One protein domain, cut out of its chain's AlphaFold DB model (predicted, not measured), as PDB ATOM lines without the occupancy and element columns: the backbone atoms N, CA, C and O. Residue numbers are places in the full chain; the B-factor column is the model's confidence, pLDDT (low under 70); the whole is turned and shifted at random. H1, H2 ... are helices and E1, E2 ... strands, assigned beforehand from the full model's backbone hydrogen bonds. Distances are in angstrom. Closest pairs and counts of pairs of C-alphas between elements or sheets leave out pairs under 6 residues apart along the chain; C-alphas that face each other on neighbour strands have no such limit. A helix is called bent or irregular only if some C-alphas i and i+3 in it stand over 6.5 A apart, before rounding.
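Overview. This is residues 2 to 43, 61 to 82 and 108 to 177 of the 325 residues of an uncharacterized protein of Hericium alpestre (UniProt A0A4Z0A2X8). Two long bent strands, E1 and E4, run side by side as a strongly twisted antiparallel ribbon; E3 with E2 lines one part of E4, and E5 another. H2 packs beside these strands, with H3 next to its far end, and H1 is beside the sheet near the other end of the ribbon. The printed part has 134 residues, in order E1, H1, E2, E3, E4, E5, H2, H3; the class is mixed, with 57 residues in named elements, under half. It is compact, radius of gyration of the C-alphas 14.9 A, spanning 44 by 34 by 33 A.

Along the chain. E1, residues 4 to 15, covers 30.6 A from C-alpha 4 at (-67.401, 168.581, -14.362). E4, residues 109 to 119, covers 29.4 A. E2 is 36 to 38, E3 70 to 73, E5 125 to 127 and H1 28 to 31. H2, 129 to 140, covers 16.8 A; H3, 145 to 152, ends at C-alpha 152 (-58.126, 175.374, -29.381).

Arrangement. E1 is on one side of E4, with N 10 and O 113 2.9 A apart; E3, N 72 to O 112 2.9 A, and E5, N 126 to O 117 2.8 A, are on the other. E2 pairs with E3, N 37 to O 71 2.8 A. These pairs are antiparallel; E4 and E5 form a hairpin. H2 is at the sheet's level, height 2.3 A; its closest C-alphas to E4 are Pro 129 and Arg 115, 4.7 A. With residues 137 to 140 alone it touches H3, Leu 137 to Leu 148 6.9 A between C-alphas, at a shallow tilt of 26 degrees, the same way. H1 is at the sheet's level, height 0.6 A. In H2 and H3 every O i to N i+4 pair is within hydrogen-bond range; H1 is too short for one.

Size, cuts and confidence. The C-alphas of Asp 17 and Asp 122 are farthest apart, 45.1 A. Cuts leave 8.9 A between C-alphas 43 and 61, and 19.0 A between 82 and 108. The E1 to H1 link is long. Residues 42 to 43, 77 to 82 and 163 to 166 have pLDDT under 70.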
ATOM      1  N   GLU A   2     -69.163 174.530 -19.654       95.00
ATOM      2  CA  GLU A   2     -69.521 173.193 -19.164       95.00
ATOM      3  C   GLU A   2     -68.678 172.859 -17.930       95.00
ATOM      4  O   GLU A   2     -67.486 173.178 -17.892       95.00
ATOM      5  N   GLU A   3     -69.293 172.251 -16.919       95.75
ATOM      6  CA  GLU A   3     -68.632 171.947 -15.650       95.75
ATOM      7  C   GLU A   3     -68.644 170.452 -15.351       95.75
ATOM      8  O   GLU A   3     -69.619 169.742 -15.615       95.75
ATOM      9  N   TYR A   4     -67.567 169.983 -14.720       96.88
ATOM     10  CA  TYR A   4     -67.401 168.581 -14.362       96.88
ATOM     11  C   TYR A   4     -66.967 168.423 -12.910       96.88
ATOM     12  O   TYR A   4     -66.148 169.185 -12.400       96.88
ATOM     13  N   SER A   5     -67.483 167.388 -12.251       95.69
ATOM     14  CA  SER A   5     -66.928 166.887 -10.993       95.69
ATOM     15  C   SER A   5     -66.069 165.661 -11.252       95.69
ATOM     16  O   SER A   5     -66.504 164.736 -11.932       95.69
ATOM     17  N   ILE A   6     -64.876 165.630 -10.669       96.06
ATOM     18  CA  ILE A   6     -64.016 164.447 -10.682       96.06
ATOM     19  C   ILE A   6     -64.602 163.413  -9.719       96.06
ATOM     20  O   ILE A   6     -64.800 163.709  -8.543       96.06
ATOM     21  N   LEU A   7     -64.894 162.214 -10.226       96.31
ATOM     22  CA  LEU A   7     -65.420 161.105  -9.424       96.31
ATOM     23  C   LEU A   7     -64.358 160.053  -9.113       96.31
ATOM     24  O   LEU A   7     -64.424 159.389  -8.083       96.31
ATOM     25  N   GLU A   8     -63.402 159.869 -10.019       97.62
ATOM     26  CA  GLU A   8     -62.434 158.781  -9.962       97.62
ATOM     27  C   GLU A   8     -61.118 159.213 -10.605       97.62
ATOM     28  O   GLU A   8     -61.095 159.697 -11.744       97.62
ATOM     29  N   VAL A   9     -60.023 158.967  -9.892       97.19
ATOM     30  CA  VAL A   9     -58.660 159.183 -10.366       97.19
ATOM     31  C   VAL A   9     -57.777 157.979 -10.076       97.19
ATOM     32  O   VAL A   9     -58.061 157.166  -9.197       97.19
ATOM     33  N   GLU A  10     -56.677 157.878 -10.808       95.75
ATOM     34  CA  GLU A  10     -55.611 156.928 -10.527       95.75
ATOM     35  C   GLU A  10     -54.272 157.649 -10.443       95.75
ATOM     36  O   GLU A  10     -53.922 158.440 -11.313       95.75
ATOM     37  N   PHE A  11     -53.557 157.411  -9.351       91.94
ATOM     38  CA  PHE A  11     -52.342 158.120  -8.993       91.94
ATOM     39  C   PHE A  11     -51.117 157.264  -9.285       91.94
ATOM     40  O   PHE A  11     -51.028 156.117  -8.843       91.94
ATOM     41  N   TYR A  12     -50.141 157.859  -9.958       87.12
ATOM     42  CA  TYR A  12     -48.850 157.251 -10.219       87.12
ATOM     43  C   TYR A  12     -47.737 158.200  -9.819       87.12
ATOM     44  O   TYR A  12     -47.753 159.384 -10.162       87.12
ATOM     45  N   LEU A  13     -46.727 157.640  -9.172       88.50
ATOM     46  CA  LEU A  13     -45.487 158.329  -8.880       88.50
ATOM     47  C   LEU A  13     -44.339 157.407  -9.271       88.50
ATOM     48  O   LEU A  13     -44.412 156.193  -9.116       88.50
ATOM     49  N   LEU A  14     -43.283 157.990  -9.797       86.69
ATOM     50  CA  LEU A  14     -42.005 157.350  -9.994       86.69
ATOM     51  C   LEU A  14     -41.004 158.206  -9.242       86.69
ATOM     52  O   LEU A  14     -40.748 159.354  -9.609       86.69
ATOM     53  N   ARG A  15     -40.476 157.651  -8.158       86.19
ATOM     54  CA  ARG A  15     -39.492 158.303  -7.309       86.19
ATOM     55  C   ARG A  15     -38.450 157.261  -6.910       86.19
ATOM     56  O   ARG A  15     -38.762 156.312  -6.198       86.19
ATOM     57  N   GLY A  16     -37.237 157.411  -7.439       77.69
ATOM     58  CA  GLY A  16     -36.224 156.350  -7.444       77.69
ATOM     59  C   GLY A  16     -35.749 155.876  -6.066       77.69
ATOM     60  O   GLY A  16     -35.281 154.750  -5.960       77.69
ATOM     61  N   ASP A  17     -35.891 156.696  -5.027       80.06
ATOM     62  CA  ASP A  17     -35.461 156.395  -3.656       80.06
ATOM     63  C   ASP A  17     -36.530 155.665  -2.820       80.06
ATOM     64  O   ASP A  17     -36.177 154.884  -1.942       80.06
ATOM     65  N   CYS A  18     -37.825 155.890  -3.069       81.75
ATOM     66  CA  CYS A  18     -38.884 155.389  -2.183       81.75
ATOM     67  C   CYS A  18     -40.084 154.744  -2.889       81.75
ATOM     68  O   CYS A  18     -40.891 154.071  -2.246       81.75
ATOM     69  N   HIS A  19     -40.263 154.962  -4.193       83.69
ATOM     70  CA  HIS A  19     -41.444 154.495  -4.909       83.69
ATOM     71  C   HIS A  19     -41.155 154.234  -6.391       83.69
ATOM     72  O   HIS A  19     -41.395 155.074  -7.261       83.69
ATOM     73  N   ASN A  20     -40.636 153.039  -6.669       85.06
ATOM     74  CA  ASN A  20     -40.218 152.621  -8.004       85.06
ATOM     75  C   ASN A  20     -41.210 151.626  -8.625       85.06
ATOM     76  O   ASN A  20     -40.889 150.456  -8.819       85.06
ATOM     77  N   ASP A  21     -42.439 152.074  -8.891       87.31
ATOM     78  CA  ASP A  21     -43.419 151.243  -9.592       87.31
ATOM     79  C   ASP A  21     -43.123 151.193 -11.106       87.31
ATOM     80  O   ASP A  21     -43.334 152.195 -11.807       87.31
ATOM     81  N   PRO A  22     -42.703 150.031 -11.649       86.88
ATOM     82  CA  PRO A  22     -42.319 149.899 -13.052       86.88
ATOM     83  C   PRO A  22     -43.519 149.917 -14.012       86.88
ATOM     84  O   PRO A  22     -43.330 149.889 -15.226       86.88
ATOM     85  N   TYR A  23     -44.754 149.921 -13.499       87.62
ATOM     86  CA  TYR A  23     -45.977 149.929 -14.310       87.62
ATOM     87  C   TYR A  23     -46.556 151.330 -14.518       87.62
ATOM     88  O   TYR A  23     -47.634 151.472 -15.098       87.62
ATOM     89  N   THR A  24     -45.858 152.366 -14.055       83.38
ATOM     90  CA  THR A  24     -46.221 153.766 -14.293       83.38
ATOM     91  C   THR A  24     -45.710 154.244 -15.656       83.38
ATOM     92  O   THR A  24     -44.725 153.732 -16.182       83.38
ATOM     93  N   HIS A  25     -46.384 155.226 -16.264       73.62
ATOM     94  CA  HIS A  25     -45.958 155.767 -17.559       73.62
ATOM     95  C   HIS A  25     -44.653 156.573 -17.476       73.62
ATOM     96  O   HIS A  25     -43.826 156.457 -18.376       73.62
ATOM     97  N   GLY A  26     -44.471 157.373 -16.416       75.31
ATOM     98  CA  GLY A  26     -43.205 158.035 -16.080       75.31
ATOM     99  C   GLY A  26     -42.547 158.834 -17.216       75.31
ATOM    100  O   GLY A  26     -41.316 158.859 -17.306       75.31
ATOM    101  N   ASN A  27     -43.323 159.465 -18.106       83.50
ATOM    102  CA  ASN A  27     -42.759 160.190 -19.254       83.50
ATOM    103  C   ASN A  27     -42.026 161.469 -18.816       83.50
ATOM    104  O   ASN A  27     -42.246 161.973 -17.716       83.50
ATOM    105  N   GLU A  28     -41.139 161.990 -19.668       82.69
ATOM    106  CA  GLU A  28     -40.329 163.186 -19.366       82.69
ATOM    107  C   GLU A  28     -41.201 164.403 -19.042       82.69
ATOM    108  O   GLU A  28     -40.918 165.139 -18.101       82.69
ATOM    109  N   GLU A  29     -42.303 164.571 -19.768       83.62
ATOM    110  CA  GLU A  29     -43.265 165.659 -19.598       83.62
ATOM    111  C   GLU A  29     -43.942 165.624 -18.218       83.62
ATOM    112  O   GLU A  29     -44.344 166.654 -17.688       83.62
ATOM    113  N   GLN A  30     -43.992 164.454 -17.574       87.75
ATOM    114  CA  GLN A  30     -44.563 164.277 -16.236       87.75
ATOM    115  C   GLN A  30     -43.611 164.721 -15.106       87.75
ATOM    116  O   GLN A  30     -43.922 164.526 -13.929       87.75
ATOM    117  N   ARG A  31     -42.452 165.311 -15.445       88.06
ATOM    118  CA  ARG A  31     -41.540 165.985 -14.501       88.06
ATOM    119  C   ARG A  31     -42.003 167.379 -14.094       88.06
ATOM    120  O   ARG A  31     -41.582 167.861 -13.043       88.06
ATOM    121  N   VAL A  32     -42.826 168.027 -14.912       87.44
ATOM    122  CA  VAL A  32     -43.361 169.358 -14.615       87.44
ATOM    123  C   VAL A  32     -44.690 169.185 -13.908       87.44
ATOM    124  O   VAL A  32     -45.508 168.404 -14.373       87.44
ATOM    125  N   SER A  33     -44.921 169.863 -12.788       91.44
ATOM    126  CA  SER A  33     -46.223 169.814 -12.108       91.44
ATOM    127  C   SER A  33     -47.252 170.744 -12.746       91.44
ATOM    128  O   SER A  33     -46.906 171.803 -13.267       91.44
ATOM    129  N   GLY A  34     -48.531 170.380 -12.630       92.38
ATOM    130  CA  GLY A  34     -49.641 171.287 -12.923       92.38
ATOM    131  C   GLY A  34     -49.998 171.429 -14.399       92.38
ATOM    132  O   GLY A  34     -50.616 172.423 -14.773       92.38
ATOM    133  N   GLN A  35     -49.622 170.459 -15.231       93.44
ATOM    134  CA  GLN A  35     -49.939 170.444 -16.655       93.44
ATOM    135  C   GLN A  35     -50.867 169.281 -17.005       93.44
ATOM    136  O   GLN A  35     -50.835 168.213 -16.387       93.44
ATOM    137  N   TRP A  36     -51.684 169.485 -18.031       95.38
ATOM    138  CA  TRP A  36     -52.445 168.436 -18.686       95.38
ATOM    139  C   TRP A  36     -51.536 167.607 -19.589       95.38
ATOM    140  O   TRP A  36     -50.902 168.123 -20.508       95.38
ATOM    141  N   TYR A  37     -51.515 166.296 -19.365       94.38
ATOM    142  CA  TYR A  37     -50.744 165.348 -20.158       94.38
ATOM    143  C   TYR A  37     -51.655 164.299 -20.794       94.38
ATOM    144  O   TYR A  37     -52.182 163.412 -20.123       94.38
ATOM    145  N   PHE A  38     -51.814 164.361 -22.114       93.94
ATOM    146  CA  PHE A  38     -52.483 163.301 -22.863       93.94
ATOM    147  C   PHE A  38     -51.524 162.142 -23.138       93.94
ATOM    148  O   PHE A  38     -50.387 162.343 -23.572       93.94
ATOM    149  N   HIS A  39     -52.002 160.912 -22.951       91.81
ATOM    150  CA  HIS A  39     -51.187 159.711 -23.138       91.81
ATOM    151  C   HIS A  39     -50.603 159.615 -24.554       91.81
ATOM    152  O   HIS A  39     -51.305 159.751 -25.561       91.81
ATOM    153  N   ARG A  40     -49.305 159.307 -24.630       86.38
ATOM    154  CA  ARG A  40     -48.536 159.192 -25.877       86.38
ATOM    155  C   ARG A  40     -48.376 157.742 -26.330       86.38
ATOM    156  O   ARG A  40     -48.342 156.811 -25.515       86.38
ATOM    157  N   ALA A  41     -48.309 157.532 -27.642       78.44
ATOM    158  CA  ALA A  41     -47.950 156.240 -28.215       78.44
ATOM    159  C   ALA A  41     -46.501 155.872 -27.831       78.44
ATOM    160  O   ALA A  41     -45.673 156.767 -27.673       78.44
ATOM    161  N   PRO A  42     -46.159 154.579 -27.679       67.88
ATOM    162  CA  PRO A  42     -44.783 154.181 -27.395       67.88
ATOM    163  C   PRO A  42     -43.836 154.664 -28.498       67.88
ATOM    164  O   PRO A  42     -44.135 154.496 -29.683       67.88
ATOM    165  N   ARG A  43     -42.676 155.208 -28.121       61.62
ATOM    166  CA  ARG A  43     -41.587 155.468 -29.069       61.62
ATOM    167  C   ARG A  43     -41.017 154.127 -29.536       61.62
ATOM    168  O   ARG A  43     -40.608 153.317 -28.707       61.62
ATOM    169  N   GLY A  61     -46.840 160.461 -31.498       77.06
ATOM    170  CA  GLY A  61     -48.254 160.838 -31.600       77.06
ATOM    171  C   GLY A  61     -49.076 160.477 -30.353       77.06
ATOM    172  O   GLY A  61     -48.721 159.577 -29.586       77.06
ATOM    173  N   TYR A  62     -50.183 161.189 -30.129       84.38
ATOM    174  CA  TYR A  62     -51.121 160.851 -29.053       84.38
ATOM    175  C   TYR A  62     -51.721 159.457 -29.268       84.38
ATOM    176  O   TYR A  62     -51.894 159.005 -30.403       84.38
ATOM    177  N   ARG A  63     -52.060 158.761 -28.181       82.12
ATOM    178  CA  ARG A  63     -52.813 157.508 -28.295       82.12
ATOM    179  C   ARG A  63     -54.208 157.790 -28.845       82.12
ATOM    180  O   ARG A  63     -54.854 158.740 -28.426       82.12
ATOM    181  N   GLY A  64     -54.668 156.936 -29.755       81.06
ATOM    182  CA  GLY A  64     -56.041 156.924 -30.261       81.06
ATOM    183  C   GLY A  64     -56.875 155.774 -29.685       81.06
ATOM    184  O   GLY A  64     -56.379 154.943 -28.915       81.06
ATOM    185  N   GLY A  65     -58.146 155.710 -30.093       86.19
ATOM    186  CA  GLY A  65     -59.076 154.643 -29.705       86.19
ATOM    187  C   GLY A  65     -59.229 154.507 -28.188       86.19
ATOM    188  O   GLY A  65     -59.152 155.493 -27.463       86.19
ATOM    189  N   THR A  66     -59.377 153.277 -27.692       82.19
ATOM    190  CA  THR A  66     -59.598 152.969 -26.264       82.19
ATOM    191  C   THR A  66     -58.393 153.230 -25.355       82.19
ATOM    192  O   THR A  66     -58.489 153.045 -24.144       82.19
ATOM    193  N   ARG A  67     -57.249 153.643 -25.914       84.50
ATOM    194  CA  ARG A  67     -55.991 153.862 -25.180       84.50
ATOM    195  C   ARG A  67     -55.695 155.338 -24.906       84.50
ATOM    196  O   ARG A  67     -54.579 155.657 -24.505       84.50
ATOM    197  N   LYS A  68     -56.650 156.229 -25.173       92.62
ATOM    198  CA  LYS A  68     -56.591 157.641 -24.772       92.62
ATOM    199  C   LYS A  68     -56.664 157.758 -23.248       92.62
ATOM    200  O   LYS A  68     -57.351 156.973 -22.595       92.62
ATOM    201  N   GLY A  69     -56.002 158.771 -22.709       94.19
ATOM    202  CA  GLY A  69     -56.034 159.118 -21.294       94.19
ATOM    203  C   GLY A  69     -55.501 160.528 -21.080       94.19
ATOM    204  O   GLY A  69     -54.789 161.052 -21.940       94.19
ATOM    205  N   LEU A  70     -55.888 161.127 -19.957       96.31
ATOM    206  CA  LEU A  70     -55.498 162.468 -19.545       96.31
ATOM    207  C   LEU A  70     -55.018 162.417 -18.095       96.31
ATOM    208  O   LEU A  70     -55.792 162.059 -17.203       96.31
ATOM    209  N   ASP A  71     -53.770 162.809 -17.882       96.25
ATOM    210  CA  ASP A  71     -53.161 162.928 -16.566       96.25
ATOM    211  C   ASP A  71     -53.016 164.407 -16.176       96.25
ATOM    212  O   ASP A  71     -52.720 165.253 -17.022       96.25
ATOM    213  N   LEU A  72     -53.149 164.705 -14.885       95.94
ATOM    214  CA  LEU A  72     -52.543 165.889 -14.270       95.94
ATOM    215  C   LEU A  72     -51.121 165.537 -13.831       95.94
ATOM    216  O   LEU A  72     -50.933 164.590 -13.067       95.94
ATOM    217  N   THR A  73     -50.118 166.278 -14.284       94.12
ATOM    218  CA  THR A  73     -48.718 165.997 -13.949       94.12
ATOM    219  C   THR A  73     -48.333 166.459 -12.536       94.12
ATOM    220  O   THR A  73     -48.809 167.489 -12.055       94.12
ATOM    221  N   LEU A  74     -47.453 165.695 -11.869       89.62
ATOM    222  CA  LEU A  74     -47.059 165.880 -10.458       89.62
ATOM    223  C   LEU A  74     -45.539 165.778 -10.209       89.62
ATOM    224  O   LEU A  74     -45.092 165.245  -9.191       89.62
ATOM    225  N   GLY A  75     -44.712 166.217 -11.156       86.06
ATOM    226  CA  GLY A  75     -43.259 166.193 -10.976       86.06
ATOM    227  C   GLY A  75     -42.714 167.338 -10.105       86.06
ATOM    228  O   GLY A  75     -43.456 168.182  -9.612       86.06
ATOM    229  N   THR A  76     -41.399 167.373  -9.890       78.38
ATOM    230  CA  THR A  76     -40.761 168.368  -8.996       78.38
ATOM    231  C   THR A  76     -40.237 169.608  -9.706       78.38
ATOM    232  O   THR A  76     -39.908 170.588  -9.044       78.38
ATOM    233  N   SER A  77     -40.175 169.606 -11.038       66.38
ATOM    234  CA  SER A  77     -39.790 170.800 -11.778       66.38
ATOM    235  C   SER A  77     -40.965 171.771 -11.772       66.38
ATOM    236  O   SER A  77     -41.975 171.549 -12.443       66.38
ATOM    237  N   SER A  78     -40.845 172.861 -11.016       55.03
ATOM    238  CA  SER A  78     -41.671 174.040 -11.248       55.03
ATOM    239  C   SER A  78     -41.456 174.474 -12.697       55.03
ATOM    240  O   SER A  78     -40.312 174.646 -13.126       55.03
ATOM    241  N   SER A  79     -42.537 174.612 -13.466       46.28
ATOM    242  CA  SER A  79     -42.473 175.270 -14.773       46.28
ATOM    243  C   SER A  79     -41.714 176.599 -14.610       46.28
ATOM    244  O   SER A  79     -41.987 177.305 -13.634       46.28
ATOM    245  N   PRO A  80     -40.787 176.973 -15.511       43.34
ATOM    246  CA  PRO A  80     -39.978 178.190 -15.378       43.34
ATOM    247  C   PRO A  80     -40.779 179.512 -15.455       43.34
ATOM    248  O   PRO A  80     -40.183 180.570 -15.603       43.34
ATOM    249  N   LEU A  81     -42.114 179.481 -15.344       41.88
ATOM    250  CA  LEU A  81     -43.004 180.637 -15.487       41.88
ATOM    251  C   LEU A  81     -43.851 180.997 -14.248       41.88
ATOM    252  O   LEU A  81     -44.758 181.813 -14.374       41.88
ATOM    253  N   SER A  82     -43.589 180.464 -13.050       39.28
ATOM    254  CA  SER A  82     -44.375 180.853 -11.864       39.28
ATOM    255  C   SER A  82     -43.518 181.075 -10.620       39.28
ATOM    256  O   SER A  82     -42.955 180.142 -10.058       39.28
ATOM    257  N   VAL A 108     -38.241 162.719 -10.067       87.19
ATOM    258  CA  VAL A 108     -39.650 162.527  -9.722       87.19
ATOM    259  C   VAL A 108     -40.495 162.760 -10.963       87.19
ATOM    260  O   VAL A 108     -40.448 163.836 -11.566       87.19
ATOM    261  N   ARG A 109     -41.289 161.756 -11.324       90.06
ATOM    262  CA  ARG A 109     -42.273 161.839 -12.405       90.06
ATOM    263  C   ARG A 109     -43.589 161.309 -11.890       90.06
ATOM    264  O   ARG A 109     -43.607 160.266 -11.247       90.06
ATOM    265  N   GLY A 110     -44.682 161.996 -12.165       90.31
ATOM    266  CA  GLY A 110     -45.970 161.584 -11.627       90.31
ATOM    267  C   GLY A 110     -47.132 162.063 -12.467       90.31
ATOM    268  O   GLY A 110     -47.042 163.068 -13.172       90.31
ATOM    269  N   GLY A 111     -48.228 161.326 -12.372       93.25
ATOM    270  CA  GLY A 111     -49.460 161.619 -13.082       93.25
ATOM    271  C   GLY A 111     -50.671 161.206 -12.261       93.25
ATOM    272  O   GLY A 111     -50.659 160.162 -11.611       93.25
ATOM    273  N   VAL A 112     -51.721 162.015 -12.322       95.75
ATOM    274  CA  VAL A 112     -53.058 161.672 -11.836       95.75
ATOM    275  C   VAL A 112     -53.955 161.479 -13.040       95.75
ATOM    276  O   VAL A 112     -54.442 162.450 -13.615       95.75
ATOM    277  N   LEU A 113     -54.160 160.228 -13.430       96.38
ATOM    278  CA  LEU A 113     -55.062 159.865 -14.511       96.38
ATOM    279  C   LEU A 113     -56.501 160.148 -14.094       96.38
ATOM    280  O   LEU A 113     -57.001 159.568 -13.127       96.38
ATOM    281  N   LEU A 114     -57.190 160.986 -14.861       97.31
ATOM    282  CA  LEU A 114     -58.626 161.177 -14.710       97.31
ATOM    283  C   LEU A 114     -59.361 159.984 -15.324       97.31
ATOM    284  O   LEU A 114     -59.189 159.668 -16.505       97.31
ATOM    285  N   ARG A 115     -60.177 159.302 -14.517       96.31
ATOM    286  CA  ARG A 115     -60.855 158.067 -14.934       96.31
ATOM    287  C   ARG A 115     -62.346 158.245 -15.146       96.31
ATOM    288  O   ARG A 115     -62.851 157.772 -16.158       96.31
ATOM    289  N   SER A 116     -63.027 158.910 -14.217       97.19
ATOM    290  CA  SER A 116     -64.462 159.176 -14.330       97.19
ATOM    291  C   SER A 116     -64.799 160.589 -13.869       97.19
ATOM    292  O   SER A 116     -64.299 161.061 -12.843       97.19
ATOM    293  N   ILE A 117     -65.679 161.244 -14.623       97.19
ATOM    294  CA  ILE A 117     -66.190 162.587 -14.339       97.19
ATOM    295  C   ILE A 117     -67.717 162.614 -14.435       97.19
ATOM    296  O   ILE A 117     -68.320 161.864 -15.200       97.19
ATOM    297  N   LEU A 118     -68.341 163.496 -13.661       97.00
ATOM    298  CA  LEU A 118     -69.767 163.804 -13.711       97.00
ATOM    299  C   LEU A 118     -69.959 165.145 -14.406       97.00
ATOM    300  O   LEU A 118     -69.533 166.167 -13.862       97.00
ATOM    301  N   ARG A 119     -70.630 165.161 -15.556       97.31
ATOM    302  CA  ARG A 119     -71.047 166.407 -16.202       97.31
ATOM    303  C   ARG A 119     -72.168 167.052 -15.389       97.31
ATOM    304  O   ARG A 119     -73.137 166.395 -15.009       97.31
ATOM    305  N   LYS A 120     -72.023 168.333 -15.055       95.75
ATOM    306  CA  LYS A 120     -72.946 169.021 -14.141       95.75
ATOM    307  C   LYS A 120     -74.276 169.375 -14.789       95.75
ATOM    308  O   LYS A 120     -75.276 169.348 -14.063       95.75
ATOM    309  N   SER A 121     -74.267 169.672 -16.090       96.69
ATOM    310  CA  SER A 121     -75.432 170.105 -16.867       96.69
ATOM    311  C   SER A 121     -76.535 169.047 -16.938       96.69
ATOM    312  O   SER A 121     -77.697 169.374 -16.723       96.69
ATOM    313  N   ASP A 122     -76.180 167.779 -17.153       96.81
ATOM    314  CA  ASP A 122     -77.132 166.677 -17.367       96.81
ATOM    315  C   ASP A 122     -76.973 165.503 -16.383       96.81
ATOM    316  O   ASP A 122     -77.657 164.490 -16.502       96.81
ATOM    317  N   LYS A 123     -76.061 165.620 -15.408       96.06
ATOM    318  CA  LYS A 123     -75.708 164.562 -14.440       96.06
ATOM    319  C   LYS A 123     -75.202 163.270 -15.088       96.06
ATOM    320  O   LYS A 123     -75.186 162.219 -14.443       96.06
ATOM    321  N   ARG A 124     -74.728 163.322 -16.332       96.31
ATOM    322  CA  ARG A 124     -74.157 162.156 -17.003       96.31
ATOM    323  C   ARG A 124     -72.789 161.820 -16.420       96.31
ATOM    324  O   ARG A 124     -71.886 162.655 -16.373       96.31
ATOM    325  N   VAL A 125     -72.616 160.558 -16.033       97.00
ATOM    326  CA  VAL A 125     -71.310 160.000 -15.670       97.00
ATOM    327  C   VAL A 125     -70.583 159.576 -16.943       97.00
ATOM    328  O   VAL A 125     -71.067 158.735 -17.702       97.00
ATOM    329  N   ILE A 126     -69.403 160.144 -17.173       96.81
ATOM    330  CA  ILE A 126     -68.463 159.705 -18.203       96.81
ATOM    331  C   ILE A 126     -67.424 158.831 -17.509       96.81
ATOM    332  O   ILE A 126     -66.612 159.339 -16.737       96.81
ATOM    333  N   SER A 127     -67.473 157.517 -17.754       94.94
ATOM    334  CA  SER A 127     -66.593 156.542 -17.101       94.94
ATOM    335  C   SER A 127     -65.613 155.907 -18.079       94.94
ATOM    336  O   SER A 127     -66.007 155.231 -19.027       94.94
ATOM    337  N   GLY A 128     -64.324 156.071 -17.803       94.06
ATOM    338  CA  GLY A 128     -63.222 155.557 -18.604       94.06
ATOM    339  C   GLY A 128     -62.359 156.693 -19.169       94.06
ATOM    340  O   GLY A 128     -62.905 157.613 -19.782       94.06
ATOM    341  N   PRO A 129     -61.016 156.602 -19.068       95.31
ATOM    342  CA  PRO A 129     -60.110 157.644 -19.558       95.31
ATOM    343  C   PRO A 129     -60.324 158.030 -21.023       95.31
ATOM    344  O   PRO A 129     -60.300 159.204 -21.376       95.31
ATOM    345  N   SER A 130     -60.591 157.045 -21.886       95.75
ATOM    346  CA  SER A 130     -60.823 157.305 -23.306       95.75
ATOM    347  C   SER A 130     -62.092 158.112 -23.556       95.75
ATOM    348  O   SER A 130     -62.065 159.033 -24.365       95.75
ATOM    349  N   LEU A 131     -63.187 157.769 -22.871       96.94
ATOM    350  CA  LEU A 131     -64.467 158.457 -23.035       96.94
ATOM    351  C   LEU A 131     -64.418 159.871 -22.458       96.94
ATOM    352  O   LEU A 131     -65.066 160.767 -22.983       96.94
ATOM    353  N   LEU A 132     -63.619 160.079 -21.409       96.81
ATOM    354  CA  LEU A 132     -63.327 161.409 -20.891       96.81
ATOM    355  C   LEU A 132     -62.632 162.268 -21.949       96.81
ATOM    356  O   LEU A 132     -63.044 163.399 -22.183       96.81
ATOM    357  N   VAL A 133     -61.612 161.736 -22.627       97.88
ATOM    358  CA  VAL A 133     -60.948 162.469 -23.714       97.88
ATOM    359  C   VAL A 133     -61.921 162.752 -24.864       97.88
ATOM    360  O   VAL A 133     -61.938 163.871 -25.367       97.88
ATOM    361  N   ASP A 134     -62.767 161.790 -25.241       97.81
ATOM    362  CA  ASP A 134     -63.803 161.999 -26.266       97.81
ATOM    363  C   ASP A 134     -64.798 163.098 -25.875       97.81
ATOM    364  O   ASP A 134     -65.203 163.905 -26.711       97.81
ATOM    365  N   GLU A 135     -65.143 163.179 -24.592       97.69
ATOM    366  CA  GLU A 135     -65.983 164.246 -24.069       97.69
ATOM    367  C   GLU A 135     -65.320 165.625 -24.188       97.69
ATOM    368  O   GLU A 135     -65.974 166.584 -24.600       97.69
ATOM    369  N   LEU A 136     -64.024 165.732 -23.885       96.69
ATOM    370  CA  LEU A 136     -63.285 166.989 -24.036       96.69
ATOM    371  C   LEU A 136     -63.207 167.432 -25.502       96.69
ATOM    372  O   LEU A 136     -63.400 168.613 -25.797       96.69
ATOM    373  N   LEU A 137     -62.966 166.497 -26.424       97.12
ATOM    374  CA  LEU A 137     -62.971 166.767 -27.866       97.12
ATOM    375  C   LEU A 137     -64.344 167.267 -28.330       97.12
ATOM    376  O   LEU A 137     -64.437 168.297 -28.994       97.12
ATOM    377  N   ARG A 138     -65.421 166.608 -27.887       97.19
ATOM    378  CA  ARG A 138     -66.799 167.009 -28.199       97.19
ATOM    379  C   ARG A 138     -67.108 168.433 -27.732       97.19
ATOM    380  O   ARG A 138     -67.690 169.204 -28.485       97.19
ATOM    381  N   VAL A 139     -66.755 168.781 -26.494       96.62
ATOM    382  CA  VAL A 139     -67.110 170.081 -25.883       96.62
ATOM    383  C   VAL A 139     -66.275 171.225 -26.448       96.62
ATOM    384  O   VAL A 139     -66.762 172.344 -26.558       96.62
ATOM    385  N   SER A 140     -65.027 170.946 -26.823       95.50
ATOM    386  CA  SER A 140     -64.134 171.918 -27.467       95.50
ATOM    387  C   SER A 140     -64.370 172.069 -28.973       95.50
ATOM    388  O   SER A 140     -63.809 172.976 -29.590       95.50
ATOM    389  N   GLY A 141     -65.154 171.172 -29.581       95.88
ATOM    390  CA  GLY A 141     -65.325 171.102 -31.031       95.88
ATOM    391  C   GLY A 141     -64.040 170.732 -31.777       95.88
ATOM    392  O   GLY A 141     -63.899 171.099 -32.940       95.88
ATOM    393  N   ALA A 142     -63.084 170.072 -31.116       95.81
ATOM    394  CA  ALA A 142     -61.859 169.584 -31.740       95.81
ATOM    395  C   ALA A 142     -62.059 168.169 -32.298       95.81
ATOM    396  O   ALA A 142     -62.594 167.291 -31.622       95.81
ATOM    397  N   SER A 143     -61.563 167.912 -33.506       95.06
ATOM    398  CA  SER A 143     -61.586 166.588 -34.143       95.06
ATOM    399  C   SER A 143     -60.512 165.636 -33.600       95.06
ATOM    400  O   SER A 143     -60.615 164.416 -33.740       95.06
ATOM    401  N   SER A 144     -59.462 166.177 -32.974       93.94
ATOM    402  CA  SER A 144     -58.335 165.407 -32.450       93.94
ATOM    403  C   SER A 144     -57.659 166.094 -31.263       93.94
ATOM    404  O   SER A 144     -57.782 167.301 -31.070       93.94
ATOM    405  N   ILE A 145     -56.877 165.334 -30.486       93.94
ATOM    406  CA  ILE A 145     -56.068 165.883 -29.381       93.94
ATOM    407  C   ILE A 145     -55.025 166.884 -29.911       93.94
ATOM    408  O   ILE A 145     -54.676 167.840 -29.224       93.94
ATOM    409  N   VAL A 146     -54.533 166.684 -31.140       92.62
ATOM    410  CA  VAL A 146     -53.590 167.616 -31.774       92.62
ATOM    411  C   VAL A 146     -54.255 168.970 -32.000       92.62
ATOM    412  O   VAL A 146     -53.701 169.969 -31.555       92.62
ATOM    413  N   GLU A 147     -55.438 168.986 -32.622       93.62
ATOM    414  CA  GLU A 147     -56.219 170.212 -32.848       93.62
ATOM    415  C   GLU A 147     -56.610 170.873 -31.519       93.62
ATOM    416  O   GLU A 147     -56.481 172.083 -31.355       93.62
ATOM    417  N   LEU A 148     -57.025 170.076 -30.527       94.38
ATOM    418  CA  LEU A 148     -57.365 170.577 -29.195       94.38
ATOM    419  C   LEU A 148     -56.205 171.365 -28.576       94.38
ATOM    420  O   LEU A 148     -56.380 172.507 -28.166       94.38
ATOM    421  N   VAL A 149     -55.015 170.765 -28.522       92.12
ATOM    422  CA  VAL A 149     -53.862 171.378 -27.851       92.12
ATOM    423  C   VAL A 149     -53.281 172.528 -28.672       92.12
ATOM    424  O   VAL A 149     -52.967 173.572 -28.107       92.12
ATOM    425  N   LYS A 150     -53.115 172.354 -29.988       90.00
ATOM    426  CA  LYS A 150     -52.465 173.364 -30.835       90.00
ATOM    427  C   LYS A 150     -53.384 174.534 -31.158       90.00
ATOM    428  O   LYS A 150     -52.967 175.674 -31.007       90.00
ATOM    429  N   ASP A 151     -54.619 174.250 -31.556       90.75
ATOM    430  CA  ASP A 151     -55.483 175.251 -32.180       90.75
ATOM    431  C   ASP A 151     -56.507 175.794 -31.182       90.75
ATOM    432  O   ASP A 151     -56.724 177.003 -31.115       90.75
ATOM    433  N   LYS A 152     -57.119 174.926 -30.360       92.69
ATOM    434  CA  LYS A 152     -58.126 175.374 -29.381       92.69
ATOM    435  C   LYS A 152     -57.512 175.943 -28.105       92.69
ATOM    436  O   LYS A 152     -58.076 176.881 -27.552       92.69
ATOM    437  N   TRP A 153     -56.412 175.362 -27.624       91.75
ATOM    438  CA  TRP A 153     -55.716 175.791 -26.401       91.75
ATOM    439  C   TRP A 153     -54.486 176.663 -26.681       91.75
ATOM    440  O   TRP A 153     -53.889 177.184 -25.744       91.75
ATOM    441  N   SER A 154     -54.076 176.813 -27.945       89.88
ATOM    442  CA  SER A 154     -52.883 177.584 -28.336       89.88
ATOM    443  C   SER A 154     -51.607 177.165 -27.590       89.88
ATOM    444  O   SER A 154     -50.743 177.986 -27.293       89.88
ATOM    445  N   GLY A 155     -51.492 175.875 -27.262       88.38
ATOM    446  CA  GLY A 155     -50.377 175.312 -26.502       88.38
ATOM    447  C   GLY A 155     -50.460 175.488 -24.982       88.38
ATOM    448  O   GLY A 155     -49.615 174.922 -24.287       88.38
ATOM    449  N   ASP A 156     -51.458 176.200 -24.444       90.06
ATOM    450  CA  ASP A 156     -51.650 176.311 -22.995       90.06
ATOM    451  C   ASP A 156     -52.230 175.009 -22.427       90.06
ATOM    452  O   ASP A 156     -53.420 174.707 -22.531       90.06
ATOM    453  N   ILE A 157     -51.349 174.211 -21.831       92.38
ATOM    454  CA  ILE A 157     -51.691 172.967 -21.138       92.38
ATOM    455  C   ILE A 157     -51.698 173.138 -19.616       92.38
ATOM    456  O   ILE A 157     -51.636 172.142 -18.898       92.38
ATOM    457  N   SER A 158     -51.739 174.368 -19.096       92.94
ATOM    458  CA  SER A 158     -51.863 174.604 -17.657       92.94
ATOM    459  C   SER A 158     -53.166 174.009 -17.124       92.94
ATOM    460  O   SER A 158     -54.250 174.247 -17.655       92.94
ATOM    461  N   ALA A 159     -53.079 173.260 -16.025       93.81
ATOM    462  CA  ALA A 159     -54.258 172.793 -15.304       93.81
ATOM    463  C   ALA A 159     -54.865 173.867 -14.393       93.81
ATOM    464  O   ALA A 159     -55.906 173.633 -13.779       93.81
ATOM    465  N   PHE A 160     -54.232 175.035 -14.297       91.00
ATOM    466  CA  PHE A 160     -54.642 176.125 -13.423       91.00
ATOM    467  C   PHE A 160     -54.935 177.394 -14.221       91.00
ATOM    468  O   PHE A 160     -54.306 177.614 -15.259       91.00
ATOM    469  N   PRO A 161     -55.865 178.241 -13.744       84.31
ATOM    470  CA  PRO A 161     -56.167 179.503 -14.399       84.31
ATOM    471  C   PRO A 161     -54.907 180.360 -14.560       84.31
ATOM    472  O   PRO A 161     -54.270 180.739 -13.579       84.31
ATOM    473  N   THR A 162     -54.575 180.691 -15.799       74.38
ATOM    474  CA  THR A 162     -53.574 181.691 -16.169       74.38
ATOM    475  C   THR A 162     -54.260 183.048 -16.317       74.38
ATOM    476  O   THR A 162     -55.361 183.143 -16.860       74.38
ATOM    477  N   ALA A 163     -53.612 184.123 -15.860       67.75
ATOM    478  CA  ALA A 163     -54.119 185.497 -15.976       67.75
ATOM    479  C   ALA A 163     -54.062 186.056 -17.419       67.75
ATOM    480  O   ALA A 163     -54.043 187.269 -17.612       67.75
ATOM    481  N   SER A 164     -53.986 185.186 -18.434       64.06
ATOM    482  CA  SER A 164     -53.800 185.600 -19.823       64.06
ATOM    483  C   SER A 164     -54.990 186.421 -20.318       64.06
ATOM    484  O   SER A 164     -56.145 186.023 -20.161       64.06
ATOM    485  N   SER A 165     -54.688 187.557 -20.947       55.31
ATOM    486  CA  SER A 165     -55.654 188.479 -21.552       55.31
ATOM    487  C   SER A 165     -56.150 188.021 -22.929       55.31
ATOM    488  O   SER A 165     -57.081 188.616 -23.471       55.31
ATOM    489  N   THR A 166     -55.558 186.972 -23.509       68.25
ATOM    490  CA  THR A 166     -55.964 186.444 -24.815       68.25
ATOM    491  C   THR A 166     -57.183 185.532 -24.697       68.25
ATOM    492  O   THR A 166     -57.202 184.552 -23.951       68.25
ATOM    493  N   ALA A 167     -58.227 185.848 -25.465       75.50
ATOM    494  CA  ALA A 167     -59.404 185.001 -25.592       75.50
ATOM    495  C   ALA A 167     -59.043 183.721 -26.369       75.50
ATOM    496  O   ALA A 167     -58.925 183.741 -27.591       75.50
ATOM    497  N   LEU A 168     -58.850 182.611 -25.652       83.19
ATOM    498  CA  LEU A 168     -58.649 181.290 -26.255       83.19
ATOM    499  C   LEU A 168     -59.995 180.671 -26.681       83.19
ATOM    500  O   LEU A 168     -60.974 180.812 -25.938       83.19
ATOM    501  N   PRO A 169     -60.059 179.929 -27.808       88.44
ATOM    502  CA  PRO A 169     -61.272 179.220 -28.230       88.44
ATOM    503  C   PRO A 169     -61.799 178.227 -27.186       88.44
ATOM    504  O   PRO A 169     -63.009 178.074 -27.024       88.44
ATOM    505  N   ALA A 170     -60.899 177.545 -26.473       91.56
ATOM    506  CA  ALA A 170     -61.244 176.679 -25.354       91.56
ATOM    507  C   ALA A 170     -60.127 176.668 -24.303       91.56
ATOM    508  O   ALA A 170     -58.961 176.894 -24.607       91.56
ATOM    509  N   LYS A 171     -60.486 176.347 -23.058       91.88
ATOM    510  CA  LYS A 171     -59.535 176.113 -21.965       91.88
ATOM    511  C   LYS A 171     -60.079 175.073 -20.995       91.88
ATOM    512  O   LYS A 171     -61.292 174.989 -20.799       91.88
ATOM    513  N   LEU A 172     -59.185 174.314 -20.370       94.19
ATOM    514  CA  LEU A 172     -59.510 173.353 -19.321       94.19
ATOM    515  C   LEU A 172     -58.678 173.673 -18.084       94.19
ATOM    516  O   LEU A 172     -57.459 173.729 -18.162       94.19
ATOM    517  N   TYR A 173     -59.322 173.844 -16.937       94.12
ATOM    518  CA  TYR A 173     -58.630 174.123 -15.686       94.12
ATOM    519  C   TYR A 173     -59.378 173.514 -14.505       94.12
ATOM    520  O   TYR A 173     -60.589 173.284 -14.552       94.12
ATOM    521  N   LEU A 174     -58.641 173.256 -13.433       93.88
ATOM    522  CA  LEU A 174     -59.178 172.833 -12.156       93.88
ATOM    523  C   LEU A 174     -59.676 174.051 -11.388       93.88
ATOM    524  O   LEU A 174     -58.974 175.053 -11.237       93.88
ATOM    525  N   ARG A 175     -60.894 173.939 -10.866       89.94
ATOM    526  CA  ARG A 175     -61.500 174.936  -9.990       89.94
ATOM    527  C   ARG A 175     -61.731 174.303  -8.618       89.94
ATOM    528  O   ARG A 175     -62.387 173.260  -8.560       89.94
ATOM    529  N   PRO A 176     -61.229 174.902  -7.523       85.94
ATOM    530  CA  PRO A 176     -61.602 174.476  -6.184       85.94
ATOM    531  C   PRO A 176     -63.120 174.540  -6.019       85.94
ATOM    532  O   PRO A 176     -63.768 175.496  -6.452       85.94
ATOM    533  N   ILE A 177     -63.689 173.525  -5.377       80.06
ATOM    534  CA  ILE A 177     -65.076 173.595  -4.934       80.06
ATOM    535  C   ILE A 177     -65.084 174.548  -3.738       80.06
ATOM    536  O   ILE A 177     -64.392 174.308  -2.749       80.06
TER     537      ILE A 177